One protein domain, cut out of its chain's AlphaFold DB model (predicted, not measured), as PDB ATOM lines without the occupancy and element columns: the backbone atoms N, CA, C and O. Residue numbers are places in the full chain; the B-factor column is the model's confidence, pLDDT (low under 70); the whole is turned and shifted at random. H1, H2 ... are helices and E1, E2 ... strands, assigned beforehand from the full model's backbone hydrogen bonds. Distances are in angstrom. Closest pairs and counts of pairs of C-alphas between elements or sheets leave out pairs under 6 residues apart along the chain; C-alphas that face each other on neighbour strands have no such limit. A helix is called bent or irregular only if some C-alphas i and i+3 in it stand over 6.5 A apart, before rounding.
ATOM      1  N   LYS A  62      55.448 -20.250  29.588       52.53
ATOM      2  CA  LYS A  62      53.973 -20.290  29.532       52.53
ATOM      3  C   LYS A  62      53.474 -21.089  28.327       52.53
ATOM      4  O   LYS A  62      52.616 -21.950  28.486       52.53
ATOM      5  N   ASP A  63      54.076 -20.873  27.158       54.47
ATOM      6  CA  ASP A  63      53.678 -21.522  25.900       54.47
ATOM      7  C   ASP A  63      53.699 -23.061  26.005       54.47
ATOM      8  O   ASP A  63      52.799 -23.731  25.502       54.47
ATOM      9  N   ARG A  64      54.683 -23.632  26.721       57.25
ATOM     10  CA  ARG A  64      54.797 -25.087  26.945       57.25
ATOM     11  C   ARG A  64      53.740 -25.662  27.888       57.25
ATOM     12  O   ARG A  64      53.288 -26.777  27.653       57.25
ATOM     13  N   ALA A  65      53.352 -24.937  28.937       60.78
ATOM     14  CA  ALA A  65      52.279 -25.384  29.827       60.78
ATOM     15  C   ALA A  65      50.938 -25.418  29.079       60.78
ATOM     16  O   ALA A  65      50.208 -26.400  29.152       60.78
ATOM     17  N   ILE A  66      50.677 -24.391  28.267       64.75
ATOM     18  CA  ILE A  66      49.463 -24.308  27.452       64.75
ATOM     19  C   ILE A  66      49.446 -25.415  26.391       64.75
ATOM     20  O   ILE A  66      48.425 -26.068  26.207       64.75
ATOM     21  N   LEU A  67      50.582 -25.698  25.743       64.50
ATOM     22  CA  LEU A  67      50.717 -26.846  24.840       64.50
ATOM     23  C   LEU A  67      50.401 -28.180  25.530       64.50
ATOM     24  O   LEU A  67      49.703 -29.004  24.944       64.50
ATOM     25  N   ALA A  68      50.831 -28.374  26.779       64.69
ATOM     26  CA  ALA A  68      50.525 -29.585  27.536       64.69
ATOM     27  C   ALA A  68      49.024 -29.746  27.849       64.69
ATOM     28  O   ALA A  68      48.545 -30.874  27.826       64.69
ATOM     29  N   ASP A  69      48.281 -28.661  28.095       65.62
ATOM     30  CA  ASP A  69      46.823 -28.699  28.333       65.62
ATOM     31  C   ASP A  69      45.995 -28.765  27.034       65.62
ATOM     32  O   ASP A  69      44.869 -29.268  27.020       65.62
ATOM     33  N   VAL A  70      46.555 -28.287  25.922       65.88
ATOM     34  CA  VAL A  70      45.970 -28.371  24.574       65.88
ATOM     35  C   VAL A  70      46.131 -29.766  23.978       65.88
ATOM     36  O   VAL A  70      45.196 -30.295  23.384       65.88
ATOM     37  N   ILE A  71      47.314 -30.358  24.137       65.62
ATOM     38  CA  ILE A  71      47.700 -31.672  23.608       65.62
ATOM     39  C   ILE A  71      47.570 -32.732  24.719       65.62
ATOM     40  O   ILE A  71      48.274 -33.739  24.726       65.62
ATOM     41  N   ARG A  72      46.685 -32.516  25.700       60.81
ATOM     42  CA  ARG A  72      46.337 -33.542  26.687       60.81
ATOM     43  C   ARG A  72      45.188 -34.375  26.149       60.81
ATOM     44  O   ARG A  72      44.079 -33.868  25.983       60.81
ATOM     45  N   SER A  73      45.441 -35.656  25.932       56.41
ATOM     46  CA  SER A  73      44.419 -36.639  25.589       56.41
ATOM     47  C   SER A  73      44.569 -37.875  26.475       56.41
ATOM     48  O   SER A  73      45.670 -38.227  26.905       56.41
ATOM     49  N   SER A  74      43.458 -38.562  26.738       54.41
ATOM     50  CA  SER A  74      43.526 -40.017  26.886       54.41
ATOM     51  C   SER A  74      43.614 -40.619  25.476       54.41
ATOM     52  O   SER A  74      43.279 -39.954  24.493       54.41
ATOM     53  N   GLN A  75      44.050 -41.871  25.325       55.84
ATOM     54  CA  GLN A  75      44.046 -42.506  23.996       55.84
ATOM     55  C   GLN A  75      42.620 -42.647  23.416       55.84
ATOM     56  O   GLN A  75      42.454 -42.783  22.206       55.84
ATOM     57  N   GLU A  76      41.592 -42.554  24.263       68.00
ATOM     58  CA  GLU A  76      40.183 -42.731  23.905       68.00
ATOM     59  C   GLU A  76      39.452 -41.425  23.546       68.00
ATOM     60  O   GLU A  76      38.446 -41.482  22.839       68.00
ATOM     61  N   GLU A  77      39.912 -40.245  23.977       81.50
ATOM     62  CA  GLU A  77      39.172 -38.989  23.773       81.50
ATOM     63  C   GLU A  77      40.072 -37.793  23.440       81.50
ATOM     64  O   GLU A  77      41.141 -37.606  24.017       81.50
ATOM     65  N   VAL A  78      39.602 -36.941  22.523       85.62
ATOM     66  CA  VAL A  78      40.268 -35.684  22.154       85.62
ATOM     67  C   VAL A  78      39.775 -34.570  23.074       85.62
ATOM     68  O   VAL A  78      38.619 -34.149  22.978       85.62
ATOM     69  N   THR A  79      40.648 -34.122  23.981       87.69
ATOM     70  CA  THR A  79      40.272 -33.287  25.135       87.69
ATOM     71  C   THR A  79      41.087 -31.990  25.277       87.69
ATOM     72  O   THR A  79      41.689 -31.776  26.334       87.69
ATOM     73  N   PRO A  80      41.128 -31.098  24.266       86.38
ATOM     74  CA  PRO A  80      41.802 -29.808  24.403       86.38
ATOM     75  C   PRO A  80      41.214 -29.025  25.586       86.38
ATOM     76  O   PRO A  80      39.994 -28.938  25.742       86.38
ATOM     77  N   PHE A  81      42.079 -28.489  26.450       85.81
ATOM     78  CA  PHE A  81      41.693 -27.819  27.702       85.81
ATOM     79  C   PHE A  81      40.855 -28.703  28.654       85.81
ATOM     80  O   PHE A  81      40.086 -28.201  29.476       85.81
ATOM     81  N   GLY A  82      40.965 -30.031  28.538       87.31
ATOM     82  CA  GLY A  82      40.169 -30.983  29.315       87.31
ATOM     83  C   GLY A  82      38.680 -31.014  28.942       87.31
ATOM     84  O   GLY A  82      37.870 -31.467  29.754       87.31
ATOM     85  N   LEU A  83      38.306 -30.523  27.754       90.62
ATOM     86  CA  LEU A  83      36.936 -30.534  27.230       90.62
ATOM     87  C   LEU A  83      36.826 -31.525  26.068       90.62
ATOM     88  O   LEU A  83      37.488 -31.369  25.045       90.62
ATOM     89  N   VAL A  84      35.983 -32.546  26.222       91.69
ATOM     90  CA  VAL A  84      35.793 -33.596  25.212       91.69
ATOM     91  C   VAL A  84      35.041 -33.044  24.000       91.69
ATOM     92  O   VAL A  84      33.863 -32.683  24.103       91.69
ATOM     93  N   ILE A  85      35.690 -33.016  22.833       89.44
ATOM     94  CA  ILE A  85      35.037 -32.644  21.568       89.44
ATOM     95  C   ILE A  85      33.849 -33.587  21.306       89.44
ATOM     96  O   ILE A  85      33.961 -34.804  21.432       89.44
ATOM     97  N   GLY A  86      32.694 -33.026  20.948       88.69
ATOM     98  CA  GLY A  86      31.468 -33.776  20.673       88.69
ATOM     99  C   GLY A  86      30.696 -34.260  21.906       88.69
ATOM    100  O   GLY A  86      29.672 -34.921  21.728       88.69
ATOM    101  N   LYS A  87      31.138 -33.932  23.133       92.00
ATOM    102  CA  LYS A  87      30.402 -34.233  24.381       92.00
ATOM    103  C   LYS A  87      30.322 -33.061  25.362       92.00
ATOM    104  O   LYS A  87      29.277 -32.880  25.980       92.00
ATOM    105  N   ALA A  88      31.400 -32.290  25.521       94.31
ATOM    106  CA  ALA A  88      31.455 -31.209  26.500       94.31
ATOM    107  C   ALA A  88      30.430 -30.116  26.178       94.31
ATOM    108  O   ALA A  88      30.264 -29.739  25.018       94.31
ATOM    109  N   THR A  89      29.756 -29.599  27.205       96.19
ATOM    110  CA  THR A  89      28.717 -28.565  27.047       96.19
ATOM    111  C   THR A  89      29.248 -27.164  27.339       96.19
ATOM    112  O   THR A  89      30.224 -27.021  28.075       96.19
ATOM    113  N   VAL A  90      28.562 -26.115  26.867       92.69
ATOM    114  CA  VAL A  90      28.826 -24.713  27.268       92.69
ATOM    115  C   VAL A  90      28.904 -24.565  28.795       92.69
ATOM    116  O   VAL A  90      29.810 -23.916  29.316       92.69
ATOM    117  N   LYS A  91      27.995 -25.215  29.537       95.81
ATOM    118  CA  LYS A  91      27.980 -25.196  31.011       95.81
ATOM    119  C   LYS A  91      29.226 -25.847  31.618       95.81
ATOM    120  O   LYS A  91      29.769 -25.332  32.591       95.81
ATOM    121  N   GLU A  92      29.670 -26.977  31.073       95.81
ATOM    122  CA  GLU A  92      30.896 -27.644  31.523       95.81
ATOM    123  C   GLU A  92      32.135 -26.797  31.211       95.81
ATOM    124  O   GLU A  92      33.004 -26.641  32.066       95.81
ATOM    125  N   ALA A  93      32.180 -26.198  30.018       93.25
ATOM    126  CA  ALA A  93      33.258 -25.316  29.594       93.25
ATOM    127  C   ALA A  93      33.387 -24.100  30.520       93.25
ATOM    128  O   ALA A  93      34.462 -23.888  31.070       93.25
ATOM    129  N   LEU A  94      32.290 -23.382  30.788       92.62
ATOM    130  CA  LEU A  94      32.257 -22.256  31.735       92.62
ATOM    131  C   LEU A  94      32.547 -22.672  33.188       92.62
ATOM    132  O   LEU A  94      33.009 -21.856  33.978       92.62
ATOM    133  N   SER A  95      32.292 -23.929  33.563       94.44
ATOM    134  CA  SER A  95      32.638 -24.439  34.897       94.44
ATOM    135  C   SER A  95      34.118 -24.801  35.044       94.44
ATOM    136  O   SER A  95      34.620 -24.785  36.166       94.44
ATOM    137  N   LYS A  96      34.794 -25.184  33.952       91.25
ATOM    138  CA  LYS A  96      36.231 -25.514  33.928       91.25
ATOM    139  C   LYS A  96      37.106 -24.293  33.635       91.25
ATOM    140  O   LYS A  96      38.180 -24.189  34.212       91.25
ATOM    141  N   HIS A  97      36.614 -23.384  32.792       88.31
ATOM    142  CA  HIS A  97      37.271 -22.152  32.346       88.31
ATOM    143  C   HIS A  97      36.290 -20.969  32.491       88.31
ATOM    144  O   HIS A  97      35.688 -20.542  31.499       88.31
ATOM    145  N   PRO A  98      36.054 -20.459  33.718       88.81
ATOM    146  CA  PRO A  98      35.132 -19.343  33.974       88.81
ATOM    147  C   PRO A  98      35.486 -18.038  33.245       88.81
ATOM    148  O   PRO A  98      34.650 -17.146  33.131       88.81
ATOM    149  N   GLU A  99      36.718 -17.919  32.755       84.31
ATOM    150  CA  GLU A  99      37.231 -16.816  31.947       84.31
ATOM    151  C   GLU A  99      36.820 -16.868  30.458       84.31
ATOM    152  O   GLU A  99      37.197 -15.976  29.696       84.31
ATOM    153  N   LEU A 100      36.067 -17.889  30.023       80.12
ATOM    154  CA  LEU A 100      35.514 -17.973  28.667       80.12
ATOM    155  C   LEU A 100      34.517 -16.838  28.396       80.12
ATOM    156  O   LEU A 100      33.460 -16.747  29.022       80.12
ATOM    157  N   ILE A 101      34.806 -16.020  27.385       77.50
ATOM    158  CA  ILE A 101      33.965 -14.887  26.982       77.50
ATOM    159  C   ILE A 101      33.159 -15.274  25.742       77.50
ATOM    160  O   ILE A 101      33.741 -15.628  24.717       77.50
ATOM    161  N   LYS A 102      31.823 -15.186  25.802       80.56
ATOM    162  CA  LYS A 102      30.972 -15.396  24.620       80.56
ATOM    163  C   LYS A 102      31.218 -14.288  23.594       80.56
ATOM    164  O   LYS A 102      31.184 -13.113  23.949       80.56
ATOM    165  N   ALA A 103      31.417 -14.651  22.331       68.88
ATOM    166  CA  ALA A 103      31.477 -13.681  21.248       68.88
ATOM    167  C   ALA A 103      30.060 -13.200  20.883       68.88
ATOM    168  O   ALA A 103      29.173 -14.017  20.636       68.88
ATOM    169  N   GLU A 104      29.849 -11.881  20.816       56.00
ATOM    170  CA  GLU A 104      28.574 -11.278  20.380       56.00
ATOM    171  C   GLU A 104      28.275 -11.572  18.901       56.00
ATOM    172  O   GLU A 104      27.131 -11.799  18.516       56.00
ATOM    173  N   SER A 105      29.323 -11.619  18.078       58.72
ATOM    174  CA  SER A 105      29.300 -12.162  16.723       58.72
ATOM    175  C   SER A 105      30.631 -12.848  16.431       58.72
ATOM    176  O   SER A 105      31.658 -12.524  17.029       58.72
ATOM    177  N   SER A 106      30.617 -13.852  15.560       61.06
ATOM    178  CA  SER A 106      31.811 -14.618  15.193       61.06
ATOM    179  C   SER A 106      31.631 -15.205  13.800       61.06
ATOM    180  O   SER A 106      30.604 -15.805  13.495       61.06
ATOM    181  N   TYR A 107      32.625 -14.997  12.941       48.41
ATOM    182  CA  TYR A 107      32.602 -15.422  11.547       48.41
ATOM    183  C   TYR A 107      34.018 -15.690  11.021       48.41
ATOM    184  O   TYR A 107      35.027 -15.322  11.624       48.41
ATOM    185  N   VAL A 108      34.064 -16.356   9.877       51.78
ATOM    186  CA  VAL A 108      35.239 -16.767   9.110       51.78
ATOM    187  C   VAL A 108      35.106 -16.169   7.714       51.78
ATOM    188  O   VAL A 108      34.006 -16.142   7.169       51.78
ATOM    189  N   THR A 109      36.198 -15.671   7.133       40.19
ATOM    190  CA  THR A 109      36.177 -15.023   5.812       40.19
ATOM    191  C   THR A 109      37.070 -15.776   4.839       40.19
ATOM    192  O   THR A 109      38.280 -15.875   5.063       40.19
ATOM    193  N   TYR A 110      36.497 -16.267   3.746       42.59
ATOM    194  CA  TYR A 110      37.214 -16.996   2.706       42.59
ATOM    195  C   TYR A 110      37.085 -16.273   1.362       42.59
ATOM    196  O   TYR A 110      36.026 -16.260   0.743       42.59
ATOM    197  N   GLY A 111      38.167 -15.631   0.910       44.59
ATOM    198  CA  GLY A 111      38.116 -14.766  -0.269       44.59
ATOM    199  C   GLY A 111      37.130 -13.615  -0.050       44.59
ATOM    200  O   GLY A 111      37.400 -12.735   0.764       44.59
ATOM    201  N   ASN A 112      35.991 -13.661  -0.747       45.69
ATOM    202  CA  ASN A 112      34.880 -12.714  -0.592       45.69
ATOM    203  C   ASN A 112      33.698 -13.280   0.227       45.69
ATOM    204  O   ASN A 112      32.720 -12.570   0.451       45.69
ATOM    205  N   GLU A 113      33.749 -14.548   0.641       41.16
ATOM    206  CA  GLU A 113      32.672 -15.227   1.367       41.16
ATOM    207  C   GLU A 113      32.814 -15.073   2.884       41.16
ATOM    208  O   GLU A 113      33.925 -14.997   3.416       41.16
ATOM    209  N   VAL A 114      31.681 -15.079   3.594       50.53
ATOM    210  CA  VAL A 114      31.618 -14.989   5.058       50.53
ATOM    211  C   VAL A 114      30.811 -16.162   5.615       50.53
ATOM    212  O   VAL A 114      29.607 -16.262   5.391       50.53
ATOM    213  N   VAL A 115      31.467 -17.024   6.388       53.38
ATOM    214  CA  VAL A 115      30.866 -18.170   7.080       53.38
ATOM    215  C   VAL A 115      30.645 -17.799   8.543       53.38
ATOM    216  O   VAL A 115      31.602 -17.535   9.269       53.38
ATOM    217  N   GLN A 116      29.395 -17.774   8.999       59.56
ATOM    218  CA  GLN A 116      29.084 -17.494  10.404       59.56
ATOM    219  C   GLN A 116      29.489 -18.673  11.303       59.56
ATOM    220  O   GLN A 116      29.317 -19.836  10.942       59.56
ATOM    221  N   MET A 117      30.008 -18.364  12.490       62.38
ATOM    222  CA  MET A 117      30.408 -19.326  13.520       62.38
ATOM    223  C   MET A 117      29.667 -19.039  14.834       62.38
ATOM    224  O   MET A 117      30.294 -18.638  15.814       62.38
ATOM    225  N   PRO A 118      28.333 -19.202  14.871       66.25
ATOM    226  CA  PRO A 118      27.538 -18.887  16.053       66.25
ATOM    227  C   PRO A 118      27.921 -19.758  17.265       66.25
ATOM    228  O   PRO A 118      28.663 -20.737  17.148       66.25
ATOM    229  N   ASN A 119      27.474 -19.314  18.445       79.06
ATOM    230  CA  ASN A 119      27.753 -19.908  19.759       79.06
ATOM    231  C   ASN A 119      29.251 -20.185  20.031       79.06
ATOM    232  O   ASN A 119      29.626 -21.206  20.612       79.06
ATOM    233  N   THR A 120      30.120 -19.249  19.629       81.56
ATOM    234  CA  THR A 120      31.565 -19.289  19.906       81.56
ATOM    235  C   THR A 120      31.925 -18.537  21.192       81.56
ATOM    236  O   THR A 120      31.432 -17.437  21.454       81.56
ATOM    237  N   TYR A 121      32.838 -19.111  21.973       82.81
ATOM    238  CA  TYR A 121      33.448 -18.514  23.161       82.81
ATOM    239  C   TYR A 121      34.963 -18.406  22.961       82.81
ATOM    240  O   TYR A 121      35.582 -19.320  22.420       82.81
ATOM    241  N   ALA A 122      35.573 -17.312  23.408       77.31
ATOM    242  CA  ALA A 122      37.017 -17.115  23.356       77.31
ATOM    243  C   ALA A 122      37.657 -17.281  24.739       77.31
ATOM    244  O   ALA A 122      37.150 -16.772  25.739       77.31
ATOM    245  N   LEU A 123      38.809 -17.946  24.767       78.31
ATOM    246  CA  LEU A 123      39.691 -18.113  25.916       78.31
ATOM    247  C   LEU A 123      41.025 -17.431  25.598       78.31
ATOM    248  O   LEU A 123      41.772 -17.888  24.728       78.31
ATOM    249  N   ARG A 124      41.334 -16.323  26.279       75.00
ATOM    250  CA  ARG A 124      42.611 -15.617  26.103       75.00
ATOM    251  C   ARG A 124      43.674 -16.238  27.006       75.00
ATOM    252  O   ARG A 124      43.637 -16.078  28.219       75.00
ATOM    253  N   LEU A 125      44.632 -16.922  26.388       72.44
ATOM    254  CA  LEU A 125      45.670 -17.709  27.061       72.44
ATOM    255  C   LEU A 125      46.953 -16.888  27.287       72.44
ATOM    256  O   LEU A 125      47.693 -17.116  28.244       72.44
ATOM    257  N   SER A 126      47.226 -15.914  26.413       70.94
ATOM    258  CA  SER A 126      48.278 -14.906  26.586       70.94
ATOM    259  C   SER A 126      47.960 -13.632  25.785       70.94
ATOM    260  O   SER A 126      46.840 -13.442  25.310       70.94
ATOM    261  N   ASP A 127      48.932 -12.732  25.620       64.44
ATOM    262  CA  ASP A 127      48.774 -11.546  24.766       64.44
ATOM    263  C   ASP A 127      48.647 -11.858  23.279       64.44
ATOM    264  O   ASP A 127      48.033 -11.086  22.547       64.44
ATOM    265  N   LYS A 128      49.225 -12.978  22.840       66.12
ATOM    266  CA  LYS A 128      49.181 -13.429  21.444       66.12
ATOM    267  C   LYS A 128      48.366 -14.702  21.255       66.12
ATOM    268  O   LYS A 128      47.871 -14.932  20.162       66.12
ATOM    269  N   LEU A 129      48.237 -15.513  22.306       70.00
ATOM    270  CA  LEU A 129      47.616 -16.827  22.233       70.00
ATOM    271  C   LEU A 129      46.147 -16.769  22.659       70.00
ATOM    272  O   LEU A 129      45.834 -16.407  23.798       70.00
ATOM    273  N   ILE A 130      45.251 -17.161  21.758       75.44
ATOM    274  CA  ILE A 130      43.805 -17.206  22.002       75.44
ATOM    275  C   ILE A 130      43.253 -18.521  21.450       75.44
ATOM    276  O   ILE A 130      43.632 -18.947  20.357       75.44
ATOM    277  N   ALA A 131      42.346 -19.148  22.198       79.62
ATOM    278  CA  ALA A 131      41.531 -20.256  21.723       79.62
ATOM    279  C   ALA A 131      40.082 -19.807  21.489       79.62
ATOM    280  O   ALA A 131      39.525 -19.057  22.285       79.62
ATOM    281  N   ALA A 132      39.469 -20.288  20.413       80.62
ATOM    282  CA  ALA A 132      38.056 -20.138  20.098       80.62
ATOM    283  C   ALA A 132      37.381 -21.512  20.190       80.62
ATOM    284  O   ALA A 132      37.788 -22.450  19.503       80.62
ATOM    285  N   LEU A 133      36.377 -21.629  21.056       86.06
ATOM    286  CA  LEU A 133      35.588 -22.830  21.313       86.06
ATOM    287  C   LEU A 133      34.198 -22.610  20.709       86.06
ATOM    288  O   LEU A 133      33.434 -21.789  21.215       86.06
ATOM    289  N   GLN A 134      33.873 -23.319  19.630       85.56
ATOM    290  CA  GLN A 134      32.560 -23.254  18.990       85.56
ATOM    291  C   GLN A 134      31.677 -24.405  19.465       85.56
ATOM    292  O   GLN A 134      32.042 -25.578  19.321       85.56
ATOM    293  N   PHE A 135      30.490 -24.065  19.952       86.19
ATOM    294  CA  PHE A 135      29.452 -25.011  20.338       86.19
ATOM    295  C   PHE A 135      28.345 -25.048  19.276       86.19
ATOM    296  O   PHE A 135      28.215 -24.145  18.457       86.19
ATOM    297  N   ASP A 136      27.560 -26.118  19.261       85.25
ATOM    298  CA  ASP A 136      26.373 -26.230  18.414       85.25
ATOM    299  C   ASP A 136      25.216 -25.402  18.999       85.25
ATOM    300  O   ASP A 136      24.906 -25.528  20.183       85.25
ATOM    301  N   ASP A 137      24.564 -24.580  18.172       79.69
ATOM    302  CA  ASP A 137      23.486 -23.661  18.587       79.69
ATOM    303  C   ASP A 137      22.267 -24.357  19.212       79.69
ATOM    304  O   ASP A 137      21.519 -23.737  19.966       79.69
ATOM    305  N   SER A 138      22.026 -25.628  18.871       82.12
ATOM    306  CA  SER A 138      20.821 -26.366  19.270       82.12
ATOM    307  C   SER A 138      21.028 -27.284  20.475       82.12
ATOM    308  O   SER A 138      20.066 -27.634  21.157       82.12
ATOM    309  N   THR A 139      22.273 -27.689  20.730       85.50
ATOM    310  CA  THR A 139      22.631 -28.685  21.752       85.50
ATOM    311  C   THR A 139      23.649 -28.189  22.777       85.50
ATOM    312  O   THR A 139      23.898 -28.899  23.749       85.50
ATOM    313  N   ASP A 140      24.252 -27.011  22.577       90.50
ATOM    314  CA  ASP A 140      25.356 -26.469  23.386       90.50
ATOM    315  C   ASP A 140      26.569 -27.419  23.507       90.50
ATOM    316  O   ASP A 140      27.386 -27.275  24.417       90.50
ATOM    317  N   ILE A 141      26.714 -28.391  22.595       91.88
ATOM    318  CA  ILE A 141      27.829 -29.352  22.567       91.88
ATOM    319  C   ILE A 141      29.012 -28.758  21.793       91.88
ATOM    320  O   ILE A 141      28.833 -28.216  20.704       91.88
ATOM    321  N   LEU A 142      30.226 -28.903  22.327       91.38
ATOM    322  CA  LEU A 142      31.483 -28.430  21.744       91.38
ATOM    323  C   LEU A 142      31.805 -29.152  20.429       91.38
ATOM    324  O   LEU A 142      31.960 -30.373  20.420       91.38
ATOM    325  N   GLN A 143      31.963 -28.408  19.331       87.06
ATOM    326  CA  GLN A 143      32.216 -28.970  17.996       87.06
ATOM    327  C   GLN A 143      33.603 -28.675  17.450       87.06
ATOM    328  O   GLN A 143      34.215 -29.551  16.836       87.06
ATOM    329  N   ASN A 144      34.093 -27.452  17.652       86.38
ATOM    330  CA  ASN A 144      35.388 -27.025  17.139       86.38
ATOM    331  C   ASN A 144      36.169 -26.275  18.221       86.38
ATOM    332  O   ASN A 144      35.595 -25.476  18.960       86.38
ATOM    333  N   VAL A 145      37.480 -26.497  18.281       86.56
ATOM    334  CA  VAL A 145      38.410 -25.704  19.096       86.56
ATOM    335  C   VAL A 145      39.569 -25.283  18.213       86.56
ATOM    336  O   VAL A 145      40.260 -26.145  17.681       86.56
ATOM    337  N   SER A 146      39.800 -23.981  18.074       83.56
ATOM    338  CA  SER A 146      40.896 -23.439  17.263       83.56
ATOM    339  C   SER A 146      41.768 -22.496  18.064       83.56
ATOM    340  O   SER A 146      41.261 -21.651  18.791       83.56
ATOM    341  N   ILE A 147      43.080 -22.649  17.934       79.69
ATOM    342  CA  ILE A 147      44.090 -21.998  18.763       79.69
ATOM    343  C   ILE A 147      45.039 -21.247  17.840       79.69
ATOM    344  O   ILE A 147      45.595 -21.842  16.919       79.69
ATOM    345  N   PHE A 148      45.219 -19.955  18.100       75.25
ATOM    346  CA  PHE A 148      45.931 -19.008  17.240       75.25
ATOM    347  C   PHE A 148      47.050 -18.317  18.022       75.25
ATOM    348  O   PHE A 148      46.840 -17.990  19.188       75.25
ATOM    349  N   GLY A 149      48.196 -18.057  17.382       69.12
ATOM    350  CA  GLY A 149      49.317 -17.304  17.975       69.12
ATOM    351  C   GLY A 149      50.408 -18.153  18.644       69.12
ATOM    352  O   GLY A 149      51.131 -17.664  19.516       69.12
ATOM    353  N   LEU A 150      50.518 -19.439  18.284       72.50
ATOM    354  CA  LEU A 150      51.651 -20.301  18.658       72.50
ATOM    355  C   LEU A 150      52.861 -19.996  17.761       72.50
ATOM    356  O   LEU A 150      52.686 -19.738  16.584       72.50
ATOM    357  N   LYS A 151      54.098 -20.075  18.261       74.25
ATOM    358  CA  LYS A 151      55.302 -19.689  17.486       74.25
ATOM    359  C   LYS A 151      55.684 -20.709  16.406       74.25
ATOM    360  O   LYS A 151      55.816 -21.888  16.735       74.25
ATOM    361  N   TYR A 152      55.999 -20.244  15.191       60.12
ATOM    362  CA  TYR A 152      56.454 -21.036  14.028       60.12
ATOM    363  C   TYR A 152      57.438 -22.175  14.339       60.12
ATOM    364  O   TYR A 152      57.232 -23.317  13.920       60.12
ATOM    365  N   ASP A 153      58.484 -21.884  15.116       67.81
ATOM    366  CA  ASP A 153      59.559 -22.834  15.451       67.81
ATOM    367  C   ASP A 153      59.078 -24.029  16.290       67.81
ATOM    368  O   ASP A 153      59.774 -25.033  16.423       67.81
ATOM    369  N   SER A 154      57.866 -23.951  16.846       71.75
ATOM    370  CA  SER A 154      57.262 -25.041  17.616       71.75
ATOM    371  C   SER A 154      56.646 -26.126  16.725       71.75
ATOM    372  O   SER A 154      56.268 -27.172  17.244       71.75
ATOM    373  N   PHE A 155      56.529 -25.926  15.403       81.06
ATOM    374  CA  PHE A 155      55.739 -26.806  14.528       81.06
ATOM    375  C   PHE A 155      56.178 -28.266  14.580       81.06
ATOM    376  O   PHE A 155      55.340 -29.138  14.788       81.06
ATOM    377  N   ASP A 156      57.476 -28.546  14.451       83.00
ATOM    378  CA  ASP A 156      57.967 -29.927  14.476       83.00
ATOM    379  C   ASP A 156      57.857 -30.556  15.873       83.00
ATOM    380  O   ASP A 156      57.634 -31.764  15.980       83.00
ATOM    381  N   GLN A 157      57.927 -29.753  16.945       82.94
ATOM    382  CA  GLN A 157      57.659 -30.223  18.308       82.94
ATOM    383  C   GLN A 157      56.177 -30.603  18.471       82.94
ATOM    384  O   GLN A 157      55.877 -31.737  18.838       82.94
ATOM    385  N   ILE A 158      55.257 -29.698  18.131       81.75
ATOM    386  CA  ILE A 158      53.803 -29.905  18.237       81.75
ATOM    387  C   ILE A 158      53.373 -31.089  17.365       81.75
ATOM    388  O   ILE A 158      52.653 -31.978  17.813       81.75
ATOM    389  N   LYS A 159      53.862 -31.151  16.122       86.12
ATOM    390  CA  LYS A 159      53.612 -32.256  15.195       86.12
ATOM    391  C   LYS A 159      54.101 -33.589  15.763       86.12
ATOM    392  O   LYS A 159      53.398 -34.585  15.627       86.12
ATOM    393  N   LYS A 160      55.269 -33.624  16.416       84.50
ATOM    394  CA  LYS A 160      55.794 -34.825  17.085       84.50
ATOM    395  C   LYS A 160      54.936 -35.243  18.286       84.50
ATOM    396  O   LYS A 160      54.685 -36.434  18.448       84.50
ATOM    397  N   GLU A 161      54.478 -34.290  19.095       82.94
ATOM    398  CA  GLU A 161      53.610 -34.534  20.256       82.94
ATOM    399  C   GLU A 161      52.237 -35.077  19.823       82.94
ATOM    400  O   GLU A 161      51.830 -36.139  20.298       82.94
ATOM    401  N   LEU A 162      51.592 -34.457  18.828       85.19
ATOM    402  CA  LEU A 162      50.339 -34.943  18.235       85.19
ATOM    403  C   LEU A 162      50.499 -36.330  17.582       85.19
ATOM    404  O   LEU A 162      49.660 -37.205  17.782       85.19
ATOM    405  N   ASN A 163      51.604 -36.579  16.867       85.38
ATOM    406  CA  ASN A 163      51.882 -37.875  16.230       85.38
ATOM    407  C   ASN A 163      52.150 -39.013  17.236       85.38
ATOM    408  O   ASN A 163      52.160 -40.177  16.848       85.38
ATOM    409  N   SER A 164      52.403 -38.706  18.512       82.25
ATOM    410  CA  SER A 164      52.535 -39.725  19.563       82.25
ATOM    411  C   SER A 164      51.197 -40.119  20.204       82.25
ATOM    412  O   SER A 164      51.140 -41.117  20.919       82.25
ATOM    413  N   GLN A 165      50.129 -39.359  19.932       80.12
ATOM    414  CA  GLN A 165      48.803 -39.529  20.537       80.12
ATOM    415  C   GLN A 165      47.721 -39.918  19.526       80.12
ATOM    416  O   GLN A 165      46.795 -40.649  19.867       80.12
ATOM    417  N   TYR A 166      47.827 -39.440  18.283       85.94
ATOM    418  CA  TYR A 166      46.750 -39.492  17.298       85.94
ATOM    419  C   TYR A 166      47.180 -40.147  15.983       85.94
ATOM    420  O   TYR A 166      48.346 -40.098  15.586       85.94
ATOM    421  N   LEU A 167      46.219 -40.740  15.269       85.25
ATOM    422  CA  LEU A 167      46.490 -41.427  14.009       85.25
ATOM    423  C   LEU A 167      46.759 -40.404  12.892       85.25
ATOM    424  O   LEU A 167      45.934 -39.513  12.686       85.25
ATOM    425  N   PRO A 168      47.863 -40.515  12.131       83.69
ATOM    426  CA  PRO A 168      48.166 -39.579  11.054       83.69
ATOM    427  C   PRO A 168      47.208 -39.754   9.869       83.69
ATOM    428  O   PRO A 168      46.641 -40.831   9.652       83.69
ATOM    429  N   TYR A 169      47.095 -38.716   9.037       74.38
ATOM    430  CA  TYR A 169      46.153 -38.653   7.909       74.38
ATOM    431  C   TYR A 169      46.208 -39.810   6.905       74.38
ATOM    432  O   TYR A 169      45.229 -40.094   6.226       74.38
ATOM    433  N   LYS A 170      47.326 -40.540   6.839       74.19
ATOM    434  CA  LYS A 170      47.480 -41.743   6.002       74.19
ATOM    435  C   LYS A 170      46.524 -42.886   6.386       74.19
ATOM    436  O   LYS A 170      46.429 -43.861   5.654       74.19
ATOM    437  N   THR A 171      45.828 -42.759   7.517       75.31
ATOM    438  CA  THR A 171      44.779 -43.672   8.004       75.31
ATOM    439  C   THR A 171      43.351 -43.215   7.665       75.31
ATOM    440  O   THR A 171      42.387 -43.854   8.096       75.31
ATOM    441  N   PHE A 172      43.183 -42.088   6.964       72.56
ATOM    442  CA  PHE A 172      41.863 -41.562   6.618       72.56
ATOM    443  C   PHE A 172      41.251 -42.366   5.465       72.56
ATOM    444  O   PHE A 172      41.944 -42.766   4.530       72.56
ATOM    445  N   ASN A 173      39.943 -42.602   5.537       71.75
ATOM    446  CA  ASN A 173      39.170 -43.191   4.453       71.75
ATOM    447  C   ASN A 173      38.769 -42.123   3.416       71.75
ATOM    448  O   ASN A 173      38.923 -40.924   3.650       71.75
ATOM    449  N   LEU A 174      38.240 -42.566   2.271       69.69
ATOM    450  CA  LEU A 174      37.842 -41.678   1.175       69.69
ATOM    451  C   LEU A 174      36.853 -40.592   1.628       69.69
ATOM    452  O   LEU A 174      37.079 -39.430   1.329       69.69
ATOM    453  N   ALA A 175      35.820 -40.938   2.402       66.38
ATOM    454  CA  ALA A 175      34.815 -39.972   2.848       66.38
ATOM    455  C   ALA A 175      35.375 -38.940   3.843       66.38
ATOM    456  O   ALA A 175      35.012 -37.768   3.783       66.38
ATOM    457  N   GLU A 176      36.283 -39.348   4.737       69.75
ATOM    458  CA  GLU A 176      37.000 -38.429   5.635       69.75
ATOM    459  C   GLU A 176      37.878 -37.438   4.854       69.75
ATOM    460  O   GLU A 176      37.986 -36.285   5.260       69.75
ATOM    461  N   PHE A 177      38.475 -37.863   3.734       67.19
ATOM    462  CA  PHE A 177      39.237 -37.000   2.824       67.19
ATOM    463  C   PHE A 177      38.343 -36.106   1.955       67.19
ATOM    464  O   PHE A 177      38.584 -34.912   1.864       67.19
ATOM    465  N   GLU A 178      37.278 -36.634   1.348       61.78
ATOM    466  CA  GLU A 178      36.305 -35.831   0.591       61.78
ATOM    467  C   GLU A 178      35.714 -34.713   1.456       61.78
ATOM    468  O   GLU A 178      35.516 -33.603   0.980       61.78
ATOM    469  N   ALA A 179      35.503 -34.964   2.750       63.31
ATOM    470  CA  ALA A 179      35.046 -33.955   3.698       63.31
ATOM    471  C   ALA A 179      36.120 -32.902   4.068       63.31
ATOM    472  O   ALA A 179      35.798 -31.905   4.718       63.31
ATOM    473  N   LEU A 180      37.376 -33.110   3.653       60.00
ATOM    474  CA  LEU A 180      38.467 -32.130   3.655       60.00
ATOM    475  C   LEU A 180      38.673 -31.441   2.291       60.00
ATOM    476  O   LEU A 180      39.462 -30.494   2.219       60.00
ATOM    477  N   GLY A 181      37.962 -31.839   1.233       52.34
ATOM    478  CA  GLY A 181      38.015 -31.209  -0.089       52.34
ATOM    479  C   GLY A 181      36.767 -30.400  -0.435       52.34
ATOM    480  O   GLY A 181      35.677 -30.658   0.074       52.34
ATOM    481  N   ASN A 182      36.908 -29.424  -1.333       48.56
ATOM    482  CA  ASN A 182      35.748 -28.982  -2.103       48.56
ATOM    483  C   ASN A 182      35.350 -30.095  -3.094       48.56
ATOM    484  O   ASN A 182      36.153 -30.976  -3.405       48.56
ATOM    485  N   GLU A 183      34.127 -30.037  -3.624       47.78
ATOM    486  CA  GLU A 183      33.590 -31.051  -4.553       47.78
ATOM    487  C   GLU A 183      34.389 -31.167  -5.873       47.78
ATOM    488  O   GLU A 183      34.200 -32.106  -6.640       47.78
ATOM    489  N   GLU A 184      35.323 -30.242  -6.116       45.78
ATOM    490  CA  GLU A 184      36.162 -30.149  -7.314       45.78
ATOM    491  C   GLU A 184      37.547 -30.825  -7.174       45.78
ATOM    492  O   GLU A 184      38.228 -31.013  -8.183       45.78
ATOM    493  N   THR A 185      37.997 -31.199  -5.964       51.94
ATOM    494  CA  THR A 185      39.357 -31.746  -5.751       51.94
ATOM    495  C   THR A 185      39.353 -33.242  -5.422       51.94
ATOM    496  O   THR A 185      38.905 -33.654  -4.351       51.94
ATOM    497  N   THR A 186      39.953 -34.059  -6.296       59.16
ATOM    498  CA  THR A 186      40.084 -35.519  -6.113       59.16
ATOM    499  C   THR A 186      40.939 -35.914  -4.900       59.16
ATOM    500  O   THR A 186      41.819 -35.170  -4.459       59.16
ATOM    501  N   PHE A 187      40.715 -37.128  -4.389       64.06
ATOM    502  CA  PHE A 187      41.474 -37.726  -3.282       64.06
ATOM    503  C   PHE A 187      42.988 -37.757  -3.552       64.06
ATOM    504  O   PHE A 187      43.792 -37.425  -2.681       64.06
ATOM    505  N   GLU A 188      43.381 -38.114  -4.773       66.56
ATOM    506  CA  GLU A 188      44.771 -38.163  -5.223       66.56
ATOM    507  C   GLU A 188      45.416 -36.772  -5.161       66.56
ATOM    508  O   GLU A 188      46.454 -36.610  -4.516       66.56
ATOM    509  N   ASN A 189      44.759 -35.751  -5.723       65.44
ATOM    510  CA  ASN A 189      45.261 -34.373  -5.738       65.44
ATOM    511  C   ASN A 189      45.400 -33.804  -4.313       65.44
ATOM    512  O   ASN A 189      46.385 -33.138  -3.990       65.44
ATOM    513  N   GLN A 190      44.440 -34.105  -3.434       65.19
ATOM    514  CA  GLN A 190      44.496 -33.749  -2.014       65.19
ATOM    515  C   GLN A 190      45.682 -34.409  -1.293       65.19
ATOM    516  O   GLN A 190      46.415 -33.767  -0.535       65.19
ATOM    517  N   ARG A 191      45.907 -35.701  -1.542       69.00
ATOM    518  CA  ARG A 191      47.016 -36.452  -0.951       69.00
ATOM    519  C   ARG A 191      48.377 -35.946  -1.438       69.00
ATOM    520  O   ARG A 191      49.296 -35.826  -0.627       69.00
ATOM    521  N   GLU A 192      48.510 -35.623  -2.722       71.06
ATOM    522  CA  GLU A 192      49.725 -35.017  -3.282       71.06
ATOM    523  C   GLU A 192      50.003 -33.635  -2.681       71.06
ATOM    524  O   GLU A 192      51.139 -33.347  -2.290       71.06
ATOM    525  N   PHE A 193      48.965 -32.809  -2.512       70.88
ATOM    526  CA  PHE A 193      49.068 -31.523  -1.825       70.88
ATOM    527  C   PHE A 193      49.599 -31.686  -0.389       70.88
ATOM    528  O   PHE A 193      50.537 -30.991   0.005       70.88
ATOM    529  N   LEU A 194      49.068 -32.639   0.387       72.88
ATOM    530  CA  LEU A 194      49.543 -32.912   1.752       72.88
ATOM    531  C   LEU A 194      51.002 -33.371   1.818       72.88
ATOM    532  O   LEU A 194      51.734 -32.940   2.706       72.88
ATOM    533  N   GLU A 195      51.442 -34.238   0.905       79.12
ATOM    534  CA  GLU A 195      52.841 -34.685   0.869       79.12
ATOM    535  C   GLU A 195      53.794 -33.553   0.457       79.12
ATOM    536  O   GLU A 195      54.902 -33.456   0.997       79.12
ATOM    537  N   LYS A 196      53.356 -32.653  -0.436       73.31
ATOM    538  CA  LYS A 196      54.092 -31.437  -0.811       73.31
ATOM    539  C   LYS A 196      54.211 -30.457   0.363       73.31
ATOM    540  O   LYS A 196      55.305 -29.973   0.639       73.31
ATOM    541  N   HIS A 197      53.118 -30.219   1.088       74.50
ATOM    542  CA  HIS A 197      53.036 -29.252   2.192       74.50
ATOM    543  C   HIS A 197      53.274 -29.870   3.588       74.50
ATOM    544  O   HIS A 197      52.985 -29.251   4.608       74.50
ATOM    545  N   LYS A 198      53.866 -31.070   3.680       79.56
ATOM    546  CA  LYS A 198      54.074 -31.815   4.945       79.56
ATOM    547  C   LYS A 198      54.908 -31.099   6.024       79.56
ATOM    548  O   LYS A 198      54.928 -31.549   7.171       79.56
ATOM    549  N   ASN A 199      55.634 -30.040   5.665       80.19
ATOM    550  CA  ASN A 199      56.441 -29.208   6.572       80.19
ATOM    551  C   ASN A 199      55.696 -27.938   7.041       80.19
ATOM    552  O   ASN A 199      56.242 -27.149   7.816       80.19
ATOM    553  N   GLU A 200      54.474 -27.743   6.549       78.75
ATOM    554  CA  GLU A 200      53.597 -26.588   6.774       78.75
ATOM    555  C   GLU A 200      52.241 -27.008   7.339       78.75
ATOM    556  O   GLU A 200      51.652 -26.278   8.132       78.75
ATOM    557  N   ILE A 201      51.775 -28.202   6.967       80.88
ATOM    558  CA  ILE A 201      50.518 -28.800   7.397       80.88
ATOM    559  C   ILE A 201      50.807 -30.194   7.958       80.88
ATOM    560  O   ILE A 201      51.573 -30.970   7.381       80.88
ATOM    561  N   ALA A 202      50.157 -30.545   9.064       83.44
ATOM    562  CA  ALA A 202      49.936 -31.941   9.414       83.44
ATOM    563  C   ALA A 202      48.492 -32.164   9.876       83.44
ATOM    564  O   ALA A 202      47.814 -31.262  10.368       83.44
ATOM    565  N   LEU A 203      48.036 -33.394   9.668       85.62
ATOM    566  CA  LEU A 203      46.673 -33.833   9.904       85.62
ATOM    567  C   LEU A 203      46.688 -35.138  10.693       85.62
ATOM    568  O   LEU A 203      47.427 -36.072  10.353       85.62
ATOM    569  N   PHE A 204      45.825 -35.201  11.698       86.25
ATOM    570  CA  PHE A 204      45.617 -36.364  12.547       86.25
ATOM    571  C   PHE A 204      44.122 -36.604  12.762       86.25
ATOM    572  O   PHE A 204      43.310 -35.700  12.565       86.25
ATOM    573  N   LYS A 205      43.753 -37.806  13.205       85.88
ATOM    574  CA  LYS A 205      42.412 -38.097  13.717       85.88
ATOM    575  C   LYS A 205      42.444 -38.937  14.983       85.88
ATOM    576  O   LYS A 205      43.354 -39.743  15.185       85.88
ATOM    577  N   ASN A 206      41.391 -38.795  15.777       85.88
ATOM    578  CA  ASN A 206      40.991 -39.781  16.772       85.88
ATOM    579  C   ASN A 206      39.472 -39.703  16.993       85.88
ATOM    580  O   ASN A 206      38.923 -38.608  17.035       85.88
ATOM    581  N   ASN A 207      38.801 -40.854  17.092       81.38
ATOM    582  CA  ASN A 207      37.393 -41.014  17.492       81.38
ATOM    583  C   ASN A 207      36.403 -39.936  16.999       81.38
ATOM    584  O   ASN A 207      35.690 -39.313  17.780       81.38
ATOM    585  N   GLY A 208      36.341 -39.735  15.677       82.06
ATOM    586  CA  GLY A 208      35.411 -38.783  15.054       82.06
ATOM    587  C   GLY A 208      35.844 -37.316  15.137       82.06
ATOM    588  O   GLY A 208      35.041 -36.424  14.882       82.06
ATOM    589  N   VAL A 209      37.107 -37.045  15.470       85.81
ATOM    590  CA  VAL A 209      37.691 -35.701  15.493       85.81
ATOM    591  C   VAL A 209      38.894 -35.654  14.558       85.81
ATOM    592  O   VAL A 209      39.779 -36.507  14.641       85.81
ATOM    593  N   ILE A 210      38.935 -34.650  13.682       85.81
ATOM    594  CA  ILE A 210      40.106 -34.311  12.864       85.81
ATOM    595  C   ILE A 210      40.875 -33.189  13.558       85.81
ATOM    596  O   ILE A 210      40.284 -32.254  14.099       85.81
ATOM    597  N   ILE A 211      42.200 -33.300  13.544       87.06
ATOM    598  CA  ILE A 211      43.128 -32.382  14.195       87.06
ATOM    599  C   ILE A 211      44.092 -31.862  13.137       87.06
ATOM    600  O   ILE A 211      44.751 -32.638  12.445       87.06
ATOM    601  N   ILE A 212      44.154 -30.545  13.014       85.56
ATOM    602  CA  ILE A 212      44.852 -29.822  11.957       85.56
ATOM    603  C   ILE A 212      45.895 -28.945  12.628       85.56
ATOM    604  O   ILE A 212      45.550 -28.147  13.494       85.56
ATOM    605  N   ILE A 213      47.151 -29.062  12.215       84.62
ATOM    606  CA  ILE A 213      48.193 -28.084  12.526       84.62
ATOM    607  C   ILE A 213      48.637 -27.440  11.215       84.62
ATOM    608  O   ILE A 213      48.993 -28.145  10.270       84.62
ATOM    609  N   GLY A 214      48.605 -26.111  11.155       81.12
ATOM    610  CA  GLY A 214      48.988 -25.332   9.980       81.12
ATOM    611  C   GLY A 214      49.885 -24.156  10.347       81.12
ATOM    612  O   GLY A 214      49.621 -23.455  11.324       81.12
ATOM    613  N   LYS A 215      50.935 -23.924   9.559       74.94
ATOM    614  CA  LYS A 215      51.757 -22.711   9.628       74.94
ATOM    615  C   LYS A 215      51.068 -21.555   8.900       74.94
ATOM    616  O   LYS A 215      50.668 -21.696   7.747       74.94
ATOM    617  N   SER A 216      50.970 -20.407   9.563       63.66
ATOM    618  CA  SER A 216      50.636 -19.122   8.947       63.66
ATOM    619  C   SER A 216      51.719 -18.736   7.943       63.66
ATOM    620  O   SER A 216      52.903 -18.914   8.216       63.66
ATOM    621  N   VAL A 217      51.322 -18.193   6.790       54.69
ATOM    622  CA  VAL A 217      52.267 -17.822   5.720       54.69
ATOM    623  C   VAL A 217      52.791 -16.385   5.859       54.69
ATOM    624  O   VAL A 217      53.831 -16.083   5.289       54.69
ATOM    625  N   ASN A 218      52.141 -15.509   6.644       52.78
ATOM    626  CA  ASN A 218      52.609 -14.120   6.836       52.78
ATOM    627  C   ASN A 218      52.795 -13.667   8.291       52.78
ATOM    628  O   ASN A 218      53.149 -12.506   8.499       52.78
ATOM    629  N   THR A 219      52.472 -14.486   9.295       57.03
ATOM    630  CA  THR A 219      52.575 -14.055  10.706       57.03
ATOM    631  C   THR A 219      53.551 -14.875  11.540       57.03
ATOM    632  O   THR A 219      53.715 -14.577  12.717       57.03
ATOM    633  N   ASP A 220      54.199 -15.885  10.947       66.75
ATOM    634  CA  ASP A 220      55.060 -16.847  11.651       66.75
ATOM    635  C   ASP A 220      54.381 -17.445  12.905       66.75
ATOM    636  O   ASP A 220      55.003 -17.770  13.922       66.75
ATOM    637  N   ASP A 221      53.062 -17.617  12.807       71.12
ATOM    638  CA  ASP A 221      52.240 -18.295  13.798       71.12
ATOM    639  C   ASP A 221      51.878 -19.709  13.336       71.12
ATOM    640  O   ASP A 221      51.868 -20.033  12.150       71.12
ATOM    641  N   ILE A 222      51.500 -20.550  14.286       73.56
ATOM    642  CA  ILE A 222      50.881 -21.851  14.076       73.56
ATOM    643  C   ILE A 222      49.436 -21.762  14.547       73.56
ATOM    644  O   ILE A 222      49.135 -21.179  15.595       73.56
ATOM    645  N   ILE A 223      48.559 -22.391  13.775       79.44
ATOM    646  CA  ILE A 223      47.171 -22.645  14.136       79.44
ATOM    647  C   ILE A 223      47.033 -24.139  14.427       79.44
ATOM    648  O   ILE A 223      47.495 -24.966  13.638       79.44
ATOM    649  N   ILE A 224      46.386 -24.484  15.542       83.06
ATOM    650  CA  ILE A 224      45.892 -25.843  15.802       83.06
ATOM    651  C   ILE A 224      44.364 -25.791  15.789       83.06
ATOM    652  O   ILE A 224      43.790 -24.937  16.461       83.06
ATOM    653  N   SER A 225      43.698 -26.693  15.066       85.19
ATOM    654  CA  SER A 225      42.240 -26.841  15.100       85.19
ATOM    655  C   SER A 225      41.828 -28.289  15.335       85.19
ATOM    656  O   SER A 225      42.325 -29.197  14.675       85.19
ATOM    657  N   TYR A 226      40.900 -28.486  16.263       86.56
ATOM    658  CA  TYR A 226      40.215 -29.736  16.571       86.56
ATOM    659  C   TYR A 226      38.780 -29.618  16.065       86.56
ATOM    660  O   TYR A 226      38.104 -28.647  16.408       86.56
ATOM    661  N   ARG A 227      38.302 -30.578  15.267       83.06
ATOM    662  CA  ARG A 227      36.983 -30.505  14.623       83.06
ATOM    663  C   ARG A 227      36.228 -31.827  14.638       83.06
ATOM    664  O   ARG A 227      36.739 -32.834  14.152       83.06
ATOM    665  N   ASN A 228      34.992 -31.812  15.128       84.94
ATOM    666  CA  ASN A 228      34.091 -32.966  15.127       84.94
ATOM    667  C   ASN A 228      33.590 -33.295  13.705       84.94
ATOM    668  O   ASN A 228      32.863 -32.505  13.099       84.94
ATOM    669  N   THR A 229      33.924 -34.477  13.179       77.12
ATOM    670  CA  THR A 229      33.578 -34.892  11.806       77.12
ATOM    671  C   THR A 229      32.081 -35.086  11.592       77.12
ATOM    672  O   THR A 229      31.597 -34.907  10.475       77.12
ATOM    673  N   LYS A 230      31.311 -35.355  12.658       73.00
ATOM    674  CA  LYS A 230      29.841 -35.459  12.605       73.00
ATOM    675  C   LYS A 230      29.170 -34.179  12.075       73.00
ATOM    676  O   LYS A 230      28.056 -34.242  11.565       73.00
ATOM    677  N   TYR A 231      29.848 -33.035  12.183       68.56
ATOM    678  CA  TYR A 231      29.331 -31.716  11.813       68.56
ATOM    679  C   TYR A 231      29.901 -31.202  10.483       68.56
ATOM    680  O   TYR A 231      29.704 -30.042  10.130       68.56
ATOM    681  N   PHE A 232      30.594 -32.054   9.719       66.75
ATOM    682  CA  PHE A 232      31.062 -31.708   8.379       66.75
ATOM    683  C   PHE A 232      29.883 -31.903   7.412       66.75
ATOM    684  O   PHE A 232      29.372 -33.025   7.338       66.75
TER     685      PHE A 232
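What this domain is: This is residues 62 to 232 of the 427 residues of an uncharacterized protein of Neisseria zalophi (UniProt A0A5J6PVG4). A twisted wall of six antiparallel strands has three helices over one face, H3 over the end of the wall near E6, H1 over E5 and H2 over E4. The short helices H4 and H5 form a pair near the E6 edge, and the tip of the small hairpin E1 and E2, residues 109 to 114, sticks out. The 171 printed residues include five named helices and eight named strands, in the order H1 H2 E1 E2 E3 E4 E5 H3 H4 H5 E6 E7 E8; the large sheet runs E3 E4 E5 E8 E7 E6, and the class is mixed. The whole is compact, with a radius of gyration of the C-alphas of 15.7 A and spans of 44 by 36 by 35 A.

Where its parts are: H1, residues 62 to 70, begins at C-alpha 62 (53.973, -20.290, 29.532). H2 is residues 90 to 96, E1 107 to 110, E2 113 to 116, E3 120 to 124 and E4 130 to 135. E5, residues 142 to 151, is 25.7 A long, and H3, residues 152 to 163, is 17.6 A long. H3 is irregular, with C-alphas 153 and 156 7.3 A apart. H4 is residues 174 to 178, H5 187 to 196, E6 201 to 206 and E7 209 to 215. E8, residues 221 to 228, spans 23.4 A and ends at C-alpha 228 (34.091, -32.966, 15.127).

How they stand to each other: E3 E4 E5 and E6 E7 E8 are meanders, each strand the antiparallel neighbour of the one before. Within hydrogen-bond range are N 121 and O 133 across the neighbours E3 and E4 at 2.8 A, N 132 and O 146 across E4 and E5 at 2.8 A, N 147 and O 224 across E5 and E8 at 2.8 A, N 212 and O 225 across E7 and E8 at 2.8 A, and N 211 and O 204 across E6 and E7 at 2.8 A. H1, H2 and H3 lie on the same face of this sheet, two layers in all. H3 is over E8 and E7, height 8.6 A, along the strands; C-alphas 152 and 221, the closest of H3 and E8, are 5.0 A apart. H4 and H5 touch, the closest C-alphas being Phe 177 and Phe 187, 6.5 A. H5 only grazes the sheet with residues 193 to 195. Every O i to N i+4 pair is within range in H1, H2, H4 and H5, and 6 of 8 in H3.

The domain as a whole: C-alphas 98 and 188, the two farthest apart, are 44.5 A apart. The printed part has no cut; the link H1 to H2 is long. Mean pLDDT of the printed part is 74.3, with 61 residues under 70, among them 62 to 76, 103 to 118 and 174 to 191.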